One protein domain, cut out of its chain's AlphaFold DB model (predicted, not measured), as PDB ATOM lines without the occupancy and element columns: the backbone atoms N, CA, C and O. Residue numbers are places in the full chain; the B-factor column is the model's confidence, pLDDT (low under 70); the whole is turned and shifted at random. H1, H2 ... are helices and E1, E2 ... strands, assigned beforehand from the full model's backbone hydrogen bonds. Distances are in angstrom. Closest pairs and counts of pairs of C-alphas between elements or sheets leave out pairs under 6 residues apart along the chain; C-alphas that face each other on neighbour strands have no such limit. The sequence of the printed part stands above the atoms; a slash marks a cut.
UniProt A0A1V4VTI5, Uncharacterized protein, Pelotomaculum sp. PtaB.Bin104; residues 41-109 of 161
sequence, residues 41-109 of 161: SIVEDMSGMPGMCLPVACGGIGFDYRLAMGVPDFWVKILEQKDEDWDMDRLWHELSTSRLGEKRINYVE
ATOM      1  N   SER A  41     120.385 160.657  82.826       90.75
ATOM      2  CA  SER A  41     120.493 159.220  82.629       90.75
ATOM      3  C   SER A  41     120.884 158.533  83.939       90.75
ATOM      4  O   SER A  41     121.871 158.879  84.592       90.75
ATOM      5  N   ILE A  42     120.084 157.551  84.347       92.62
ATOM      6  CA  ILE A  42     120.308 156.780  85.570       92.62
ATOM      7  C   ILE A  42     120.526 155.332  85.166       92.62
ATOM      8  O   ILE A  42     119.737 154.782  84.399       92.62
ATOM      9  N   VAL A  43     121.585 154.722  85.690       92.94
ATOM     10  CA  VAL A  43     121.848 153.301  85.494       92.94
ATOM     11  C   VAL A  43     121.502 152.490  86.736       92.94
ATOM     12  O   VAL A  43     121.904 152.805  87.860       92.94
ATOM     13  N   GLU A  44     120.769 151.413  86.500       91.56
ATOM     14  CA  GLU A  44     120.525 150.344  87.455       91.56
ATOM     15  C   GLU A  44     121.533 149.224  87.178       91.56
ATOM     16  O   GLU A  44     121.381 148.441  86.243       91.56
ATOM     17  N   ASP A  45     122.625 149.201  87.945       89.88
ATOM     18  CA  ASP A  45     123.681 148.194  87.823       89.88
ATOM     19  C   ASP A  45     123.984 147.562  89.184       89.88
ATOM     20  O   ASP A  45     124.402 148.237  90.131       89.88
ATOM     21  N   MET A  46     123.823 146.241  89.237       84.62
ATOM     22  CA  MET A  46     124.139 145.404  90.394       84.62
ATOM     23  C   MET A  46     125.622 145.024  90.470       84.62
ATOM     24  O   MET A  46     126.113 144.690  91.546       84.62
ATOM     25  N   SER A  47     126.350 145.052  89.347       84.50
ATOM     26  CA  SER A  47     127.736 144.566  89.288       84.50
ATOM     27  C   SER A  47     128.732 145.511  89.961       84.50
ATOM     28  O   SER A  47     129.786 145.083  90.436       84.50
ATOM     29  N   GLY A  48     128.411 146.805  90.016       80.88
ATOM     30  CA  GLY A  48     129.311 147.819  90.541       80.88
ATOM     31  C   GLY A  48     130.470 148.128  89.604       80.88
ATOM     32  O   GLY A  48     131.546 148.511  90.084       80.88
ATOM     33  N   MET A  49     130.261 147.991  88.294       88.00
ATOM     34  CA  MET A  49     131.283 148.245  87.280       88.00
ATOM     35  C   MET A  49     131.882 149.659  87.447       88.00
ATOM     36  O   MET A  49     131.147 150.627  87.656       88.00
ATOM     37  N   PRO A  50     133.219 149.817  87.443       86.62
ATOM     38  CA  PRO A  50     133.846 151.136  87.469       86.62
ATOM     39  C   PRO A  50     133.699 151.837  86.114       86.62
ATOM     40  O   PRO A  50     133.747 151.195  85.067       86.62
ATOM     41  N   GLY A  51     133.547 153.161  86.127       87.06
ATOM     42  CA  GLY A  51     133.440 153.979  84.917       87.06
ATOM     43  C   GLY A  51     132.025 154.120  84.357       87.06
ATOM     44  O   GLY A  51     131.846 154.797  83.347       87.06
ATOM     45  N   MET A  52     131.007 153.556  85.016       88.94
ATOM     46  CA  MET A  52     129.605 153.672  84.582       88.94
ATOM     47  C   MET A  52     129.154 155.133  84.505       88.94
ATOM     48  O   MET A  52     128.566 155.547  83.507       88.94
ATOM     49  N   CYS A  53     129.492 155.919  85.532       89.94
ATOM     50  CA  CYS A  53     129.102 157.326  85.647       89.94
ATOM     51  C   CYS A  53     130.228 158.314  85.302       89.94
ATOM     52  O   CYS A  53     130.177 159.478  85.695       89.94
ATOM     53  N   LEU A  54     131.280 157.848  84.623       89.81
ATOM     54  CA  LEU A  54     132.349 158.720  84.137       89.81
ATOM     55  C   LEU A  54     132.080 159.149  82.688       89.81
ATOM     56  O   LEU A  54     131.491 158.376  81.927       89.81
ATOM     57  N   PRO A  55     132.546 160.341  82.265       86.62
ATOM     58  CA  PRO A  55     132.399 160.791  80.886       86.62
ATOM     59  C   PRO A  55     133.057 159.835  79.887       86.62
ATOM     60  O   PRO A  55     134.143 159.308  80.137       86.62
ATOM     61  N   VAL A  56     132.457 159.707  78.701       87.19
ATOM     62  CA  VAL A  56     132.985 158.873  77.602       87.19
ATOM     63  C   VAL A  56     134.406 159.280  77.202       87.19
ATOM     64  O   VAL A  56     135.246 158.429  76.926       87.19
ATOM     65  N   ALA A  57     134.723 160.578  77.258       87.81
ATOM     66  CA  ALA A  57     136.067 161.094  76.984       87.81
ATOM     67  C   ALA A  57     137.149 160.535  77.933       87.81
ATOM     68  O   ALA A  57     138.318 160.481  77.561       87.81
ATOM     69  N   CYS A  58     136.763 160.101  79.137       85.44
ATOM     70  CA  CYS A  58     137.649 159.491  80.129       85.44
ATOM     71  C   CYS A  58     137.626 157.950  80.083       85.44
ATOM     72  O   CYS A  58     138.179 157.315  80.976       85.44
ATOM     73  N   GLY A  59     136.971 157.345  79.082       85.25
ATOM     74  CA  GLY A  59     136.791 155.892  78.975       85.25
ATOM     75  C   GLY A  59     135.628 155.328  79.801       85.25
ATOM     76  O   GLY A  59     135.567 154.118  79.999       85.25
ATOM     77  N   GLY A  60     134.727 156.184  80.299       87.69
ATOM     78  CA  GLY A  60     133.494 155.765  80.969       87.69
ATOM     79  C   GLY A  60     132.328 155.509  80.008       87.69
ATOM     80  O   GLY A  60     132.439 155.731  78.804       87.69
ATOM     81  N   ILE A  61     131.191 155.057  80.541       89.50
ATOM     82  CA  ILE A  61     129.974 154.798  79.743       89.50
ATOM     83  C   ILE A  61     129.146 156.075  79.537       89.50
ATOM     84  O   ILE A  61     128.467 156.211  78.521       89.50
ATOM     85  N   GLY A  62     129.256 157.045  80.448       88.50
ATOM     86  CA  GLY A  62     128.603 158.348  80.322       88.50
ATOM     87  C   GLY A  62     127.215 158.452  80.951       88.50
ATOM     88  O   GLY A  62     126.471 159.340  80.552       88.50
ATOM     89  N   PHE A  63     126.862 157.593  81.915       91.31
ATOM     90  CA  PHE A  63     125.657 157.802  82.729       91.31
ATOM     91  C   PHE A  63     125.854 158.938  83.744       91.31
ATOM     92  O   PHE A  63     126.963 159.152  84.231       91.31
ATOM     93  N   ASP A  64     124.784 159.634  84.126       90.81
ATOM     94  CA  ASP A  64     124.874 160.731  85.102       90.81
ATOM     95  C   ASP A  64     124.878 160.225  86.545       90.81
ATOM     96  O   ASP A  64     125.608 160.749  87.391       90.81
ATOM     97  N   TYR A  65     124.067 159.201  86.829       91.06
ATOM     98  CA  TYR A  65     123.918 158.616  88.160       91.06
ATOM     99  C   TYR A  65     123.816 157.097  88.103       91.06
ATOM    100  O   TYR A  65     123.304 156.530  87.139       91.06
ATOM    101  N   ARG A  66     124.222 156.443  89.190       91.69
ATOM    102  CA  ARG A  66     123.962 155.019  89.433       91.69
ATOM    103  C   ARG A  66     123.122 154.792  90.679       91.69
ATOM    104  O   ARG A  66     123.254 155.523  91.660       91.69
ATOM    105  N   LEU A  67     122.313 153.744  90.673       92.31
ATOM    106  CA  LEU A  67     121.575 153.311  91.857       92.31
ATOM    107  C   LEU A  67     122.490 152.562  92.839       92.31
ATOM    108  O   LEU A  67     123.300 151.717  92.448       92.31
ATOM    109  N   ALA A  68     122.383 152.890  94.127       91.06
ATOM    110  CA  ALA A  68     123.116 152.221  95.197       91.06
ATOM    111  C   ALA A  68     122.362 150.971  95.684       91.06
ATOM    112  O   ALA A  68     121.826 150.941  96.789       91.06
ATOM    113  N   MET A  69     122.352 149.928  94.851       87.62
ATOM    114  CA  MET A  69     121.522 148.730  95.043       87.62
ATOM    115  C   MET A  69     121.767 147.952  96.348       87.62
ATOM    116  O   MET A  69     120.897 147.210  96.780       87.62
ATOM    117  N   GLY A  70     122.924 148.119  96.998       87.25
ATOM    118  CA  GLY A  70     123.229 147.458  98.277       87.25
ATOM    119  C   GLY A  70     122.681 148.169  99.521       87.25
ATOM    120  O   GLY A  70     122.644 147.573 100.596       87.25
ATOM    121  N   VAL A  71     122.260 149.435  99.402       91.06
ATOM    122  CA  VAL A  71     121.774 150.237 100.541       91.06
ATOM    123  C   VAL A  71     120.447 149.704 101.111       91.06
ATOM    124  O   VAL A  71     120.343 149.613 102.334       91.06
ATOM    125  N   PRO A  72     119.453 149.291 100.303       89.88
ATOM    126  CA  PRO A  72     118.220 148.700 100.831       89.88
ATOM    127  C   PRO A  72     118.449 147.416 101.634       89.88
ATOM    128  O   PRO A  72     117.917 147.270 102.734       89.88
ATOM    129  N   ASP A  73     119.293 146.509 101.136       88.50
ATOM    130  CA  ASP A  73     119.635 145.266 101.840       88.50
ATOM    131  C   ASP A  73     120.345 145.540 103.172       88.50
ATOM    132  O   ASP A  73     120.206 144.788 104.139       88.50
ATOM    133  N   PHE A  74     121.128 146.618 103.229       91.50
ATOM    134  CA  PHE A  74     121.782 147.060 104.452       91.50
ATOM    135  C   PHE A  74     120.768 147.523 105.506       91.50
ATOM    136  O   PHE A  74     120.850 147.089 106.656       91.50
ATOM    137  N   TRP A  75     119.775 148.324 105.111       91.00
ATOM    138  CA  TRP A  75     118.697 148.760 106.003       91.00
ATOM    139  C   TRP A  75     117.877 147.591 106.551       91.00
ATOM    140  O   TRP A  75     117.589 147.558 107.747       91.00
ATOM    141  N   VAL A  76     117.566 146.601 105.709       88.69
ATOM    142  CA  VAL A  76     116.873 145.376 106.134       88.69
ATOM    143  C   VAL A  76     117.659 144.641 107.226       88.69
ATOM    144  O   VAL A  76     117.092 144.304 108.261       88.69
ATOM    145  N   LYS A  77     118.973 144.462 107.041       89.75
ATOM    146  CA  LYS A  77     119.844 143.775 108.014       89.75
ATOM    147  C   LYS A  77     120.022 144.538 109.325       89.75
ATOM    148  O   LYS A  77     120.239 143.918 110.364       89.75
ATOM    149  N   ILE A  78     120.001 145.870 109.285       90.81
ATOM    150  CA  ILE A  78     120.088 146.693 110.497       90.81
ATOM    151  C   ILE A  78     118.799 146.604 111.310       90.81
ATOM    152  O   ILE A  78     118.869 146.427 112.520       90.81
ATOM    153  N   LEU A  79     117.636 146.645 110.656       88.50
ATOM    154  CA  LEU A  79     116.343 146.540 111.342       88.50
ATOM    155  C   LEU A  79     116.087 145.166 111.984       88.50
ATOM    156  O   LEU A  79     115.188 145.032 112.808       88.50
ATOM    157  N   GLU A  80     116.844 144.133 111.609       87.31
ATOM    158  CA  GLU A  80     116.793 142.813 112.255       87.31
ATOM    159  C   GLU A  80     117.587 142.756 113.572       87.31
ATOM    160  O   GLU A  80     117.444 141.803 114.342       87.31
ATOM    161  N   GLN A  81     118.419 143.764 113.839       89.06
ATOM    162  CA  GLN A  81     119.201 143.904 115.064       89.06
ATOM    163  C   GLN A  81     118.506 144.857 116.037       89.06
ATOM    164  O   GLN A  81     117.659 145.659 115.649       89.06
ATOM    165  N   LYS A  82     118.873 144.776 117.318       87.69
ATOM    166  CA  LYS A  82     118.402 145.743 118.313       87.69
ATOM    167  C   LYS A  82     119.055 147.097 118.076       87.69
ATOM    168  O   LYS A  82     120.223 147.146 117.696       87.69
ATOM    169  N   ASP A  83     118.325 148.166 118.365       87.38
ATOM    170  CA  ASP A  83     118.764 149.549 118.161       87.38
ATOM    171  C   ASP A  83     120.104 149.857 118.849       87.38
ATOM    172  O   ASP A  83     120.918 150.617 118.326       87.38
ATOM    173  N   GLU A  84     120.373 149.248 120.008       90.31
ATOM    174  CA  GLU A  84     121.617 149.468 120.755       90.31
ATOM    175  C   GLU A  84     122.840 148.780 120.131       90.31
ATOM    176  O   GLU A  84     123.972 149.182 120.401       90.31
ATOM    177  N   ASP A  85     122.617 147.763 119.298       92.00
ATOM    178  CA  ASP A  85     123.669 146.981 118.641       92.00
ATOM    179  C   ASP A  85     124.050 147.569 117.265       92.00
ATOM    180  O   ASP A  85     124.828 146.975 116.515       92.00
ATOM    181  N   TRP A  86     123.506 148.736 116.903       91.44
ATOM    182  CA  TRP A  86     123.774 149.366 115.615       91.44
ATOM    183  C   TRP A  86     125.206 149.901 115.525       91.44
ATOM    184  O   TRP A  86     125.622 150.804 116.251       91.44
ATOM    185  N   ASP A  87     125.950 149.384 114.548       92.94
ATOM    186  CA  ASP A  87     127.277 149.879 114.198       92.94
ATOM    187  C   ASP A  87     127.169 151.164 113.359       92.94
ATOM    188  O   ASP A  87     126.958 151.142 112.138       92.94
ATOM    189  N   MET A  88     127.311 152.302 114.039       92.81
ATOM    190  CA  MET A  88     127.240 153.627 113.425       92.81
ATOM    191  C   MET A  88     128.388 153.897 112.446       92.81
ATOM    192  O   MET A  88     128.177 154.603 111.455       92.81
ATOM    193  N   ASP A  89     129.572 153.318 112.669       94.38
ATOM    194  CA  ASP A  89     130.720 153.482 111.772       94.38
ATOM    195  C   ASP A  89     130.460 152.755 110.453       94.38
ATOM    196  O   ASP A  89     130.677 153.305 109.366       94.38
ATOM    197  N   ARG A  90     129.908 151.541 110.535       92.25
ATOM    198  CA  ARG A  90     129.476 150.789 109.356       92.25
ATOM    199  C   ARG A  90     128.350 151.500 108.610       92.25
ATOM    200  O   ARG A  90     128.399 151.575 107.383       92.25
ATOM    201  N   LEU A  91     127.363 152.048 109.319       92.75
ATOM    202  CA  LEU A  91     126.273 152.815 108.708       92.75
ATOM    203  C   LEU A  91     126.797 154.032 107.952       92.75
ATOM    204  O   LEU A  91     126.436 154.250 106.791       92.75
ATOM    205  N   TRP A  92     127.698 154.791 108.572       92.50
ATOM    206  CA  TRP A  92     128.358 155.903 107.909       92.50
ATOM    207  C   TRP A  92     129.136 155.438 106.678       92.50
ATOM    208  O   TRP A  92     129.007 156.036 105.607       92.50
ATOM    209  N   HIS A  93     129.910 154.359 106.794       92.25
ATOM    210  CA  HIS A  93     130.694 153.821 105.690       92.25
ATOM    211  C   HIS A  93     129.803 153.435 104.500       92.25
ATOM    212  O   HIS A  93     130.030 153.916 103.390       92.25
ATOM    213  N   GLU A  94     128.748 152.649 104.705       91.56
ATOM    214  CA  GLU A  94     127.863 152.208 103.616       91.56
ATOM    215  C   GLU A  94     127.147 153.383 102.923       91.56
ATOM    216  O   GLU A  94     127.036 153.420 101.691       91.56
ATOM    217  N   LEU A  95     126.726 154.402 103.684       91.00
ATOM    218  CA  LEU A  95     126.010 155.571 103.156       91.00
ATOM    219  C   LEU A  95     126.925 156.641 102.540       91.00
ATOM    220  O   LEU A  95     126.486 157.375 101.645       91.00
ATOM    221  N   SER A  96     128.198 156.694 102.928       89.44
ATOM    222  CA  SER A  96     129.177 157.662 102.407       89.44
ATOM    223  C   SER A  96     130.039 157.112 101.263       89.44
ATOM    224  O   SER A  96     130.506 157.885 100.421       89.44
ATOM    225  N   THR A  97     130.216 155.789 101.177       87.12
ATOM    226  CA  THR A  97     131.127 155.156 100.213       87.12
ATOM    227  C   THR A  97     130.713 155.430  98.773       87.12
ATOM    228  O   THR A  97     129.747 154.881  98.257       87.12
ATOM    229  N   SER A  98     131.482 156.249  98.070       84.81
ATOM    230  CA  SER A  98     131.291 156.510  96.645       84.81
ATOM    231  C   SER A  98     132.642 156.648  95.960       84.81
ATOM    232  O   SER A  98     133.635 157.038  96.575       84.81
ATOM    233  N   ARG A  99     132.701 156.280  94.678       86.12
ATOM    234  CA  ARG A  99     133.905 156.504  93.876       86.12
ATOM    235  C   ARG A  99     133.957 157.973  93.479       86.12
ATOM    236  O   ARG A  99     132.937 158.564  93.130       86.12
ATOM    237  N   LEU A 100     135.150 158.558  93.515       84.19
ATOM    238  CA  LEU A 100     135.352 159.953  93.128       84.19
ATOM    239  C   LEU A 100     134.877 160.172  91.685       84.19
ATOM    240  O   LEU A 100     135.318 159.480  90.770       84.19
ATOM    241  N   GLY A 101     133.976 161.134  91.493       83.12
ATOM    242  CA  GLY A 101     133.409 161.468  90.184       83.12
ATOM    243  C   GLY A 101     132.215 160.613  89.745       83.12
ATOM    244  O   GLY A 101     131.526 161.019  88.816       83.12
ATOM    245  N   GLU A 102     131.906 159.499  90.418       88.50
ATOM    246  CA  GLU A 102     130.699 158.709  90.145       88.50
ATOM    247  C   GLU A 102     129.578 159.109  91.107       88.50
ATOM    248  O   GLU A 102     129.591 158.766  92.293       88.50
ATOM    249  N   LYS A 103     128.573 159.823  90.595       89.25
ATOM    250  CA  LYS A 103     127.398 160.174  91.395       89.25
ATOM    251  C   LYS A 103     126.517 158.943  91.585       89.25
ATOM    252  O   LYS A 103     126.251 158.199  90.643       89.25
ATOM    253  N   ARG A 104     126.017 158.755  92.805       90.62
ATOM    254  CA  ARG A 104     125.097 157.667  93.143       90.62
ATOM    255  C   ARG A 104     123.828 158.190  93.803       90.62
ATOM    256  O   ARG A 104     123.870 159.203  94.496       90.62
ATOM    257  N   ILE A 105     122.729 157.477  93.604       92.00
ATOM    258  CA  ILE A 105     121.438 157.732  94.240       92.00
ATOM    259  C   ILE A 105     121.235 156.658  95.307       92.00
ATOM    260  O   ILE A 105     121.172 155.467  94.998       92.00
ATOM    261  N   ASN A 106     121.150 157.101  96.559       92.06
ATOM    262  CA  ASN A 106     120.841 156.252  97.701       92.06
ATOM    263  C   ASN A 106     119.331 156.248  97.949       92.06
ATOM    264  O   ASN A 106     118.678 157.285  97.837       92.06
ATOM    265  N   TYR A 107     118.801 155.096  98.336       92.00
ATOM    266  CA  TYR A 107     117.398 154.909  98.685       92.00
ATOM    267  C   TYR A 107     117.283 153.817  99.752       92.00
ATOM    268  O   TYR A 107     118.163 152.966  99.875       92.00
ATOM    269  N   VAL A 108     116.229 153.899 100.565       89.75
ATOM    270  CA  VAL A 108     116.019 153.015 101.726       89.75
ATOM    271  C   VAL A 108     115.281 151.740 101.326       89.75
ATOM    272  O   VAL A 108     115.609 150.664 101.808       89.75
ATOM    273  N   GLU A 109     114.318 151.862 100.417       89.19
ATOM    274  CA  GLU A 109     113.538 150.748  99.885       89.19
ATOM    275  C   GLU A 109     113.276 150.939  98.385       89.19
ATOM    276  O   GLU A 109     113.284 152.073  97.890       89.19
TER     277      GLU A 109
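AT A GLANCE: This is residues 41 to 109 of the 161 residues of an uncharacterized protein of Pelotomaculum sp. PtaB.Bin104 (UniProt A0A1V4VTI5). This is a rod with little regular structure: helices H1 and H2 lie side by side toward one end, running opposite ways, and a loop-rich half holds the short strand E1. Residues 79 to 85 stick out. The printed part has 69 residues, of which 22 are in named elements, in the order E1, H1, H2; the class is mostly helix. It is loose, with a radius of gyration of the C-alphas of 14.2 A and spans of 48 by 20 by 15 A.

HOW THE PARTS SIT: H1, residues 70 to 79, and H2, residues 88 to 96, are close but not clearly touching; their closest C-alphas, those of Val 71 and Glu 94, are 7.1 A apart. They run opposite ways at a shallow tilt of 23 degrees. In H1 and H2 every O i to N i+4 pair is within hydrogen-bond range. E1, residues 65 to 67, is apart from both helices and pairs with no named strand. Short parallel pairings join residues 42 to 43 with 65 to 66, and 66 to 67 with 104 to 105.

IN THESE COORDINATES: H1 is 14.8 A long from C-alpha 70 at (123.229, 147.458, 98.277), H2 11.9 A, ending at C-alpha 96 at (129.177, 157.662, 102.407), and E1 6.9 A.

THE WHOLE: The C-alphas farthest apart, of Ala 57 and Glu 84, are 47.5 A apart. The printed part has no cut, no link between named elements is long, and no printed residue is under 70 in pLDDT.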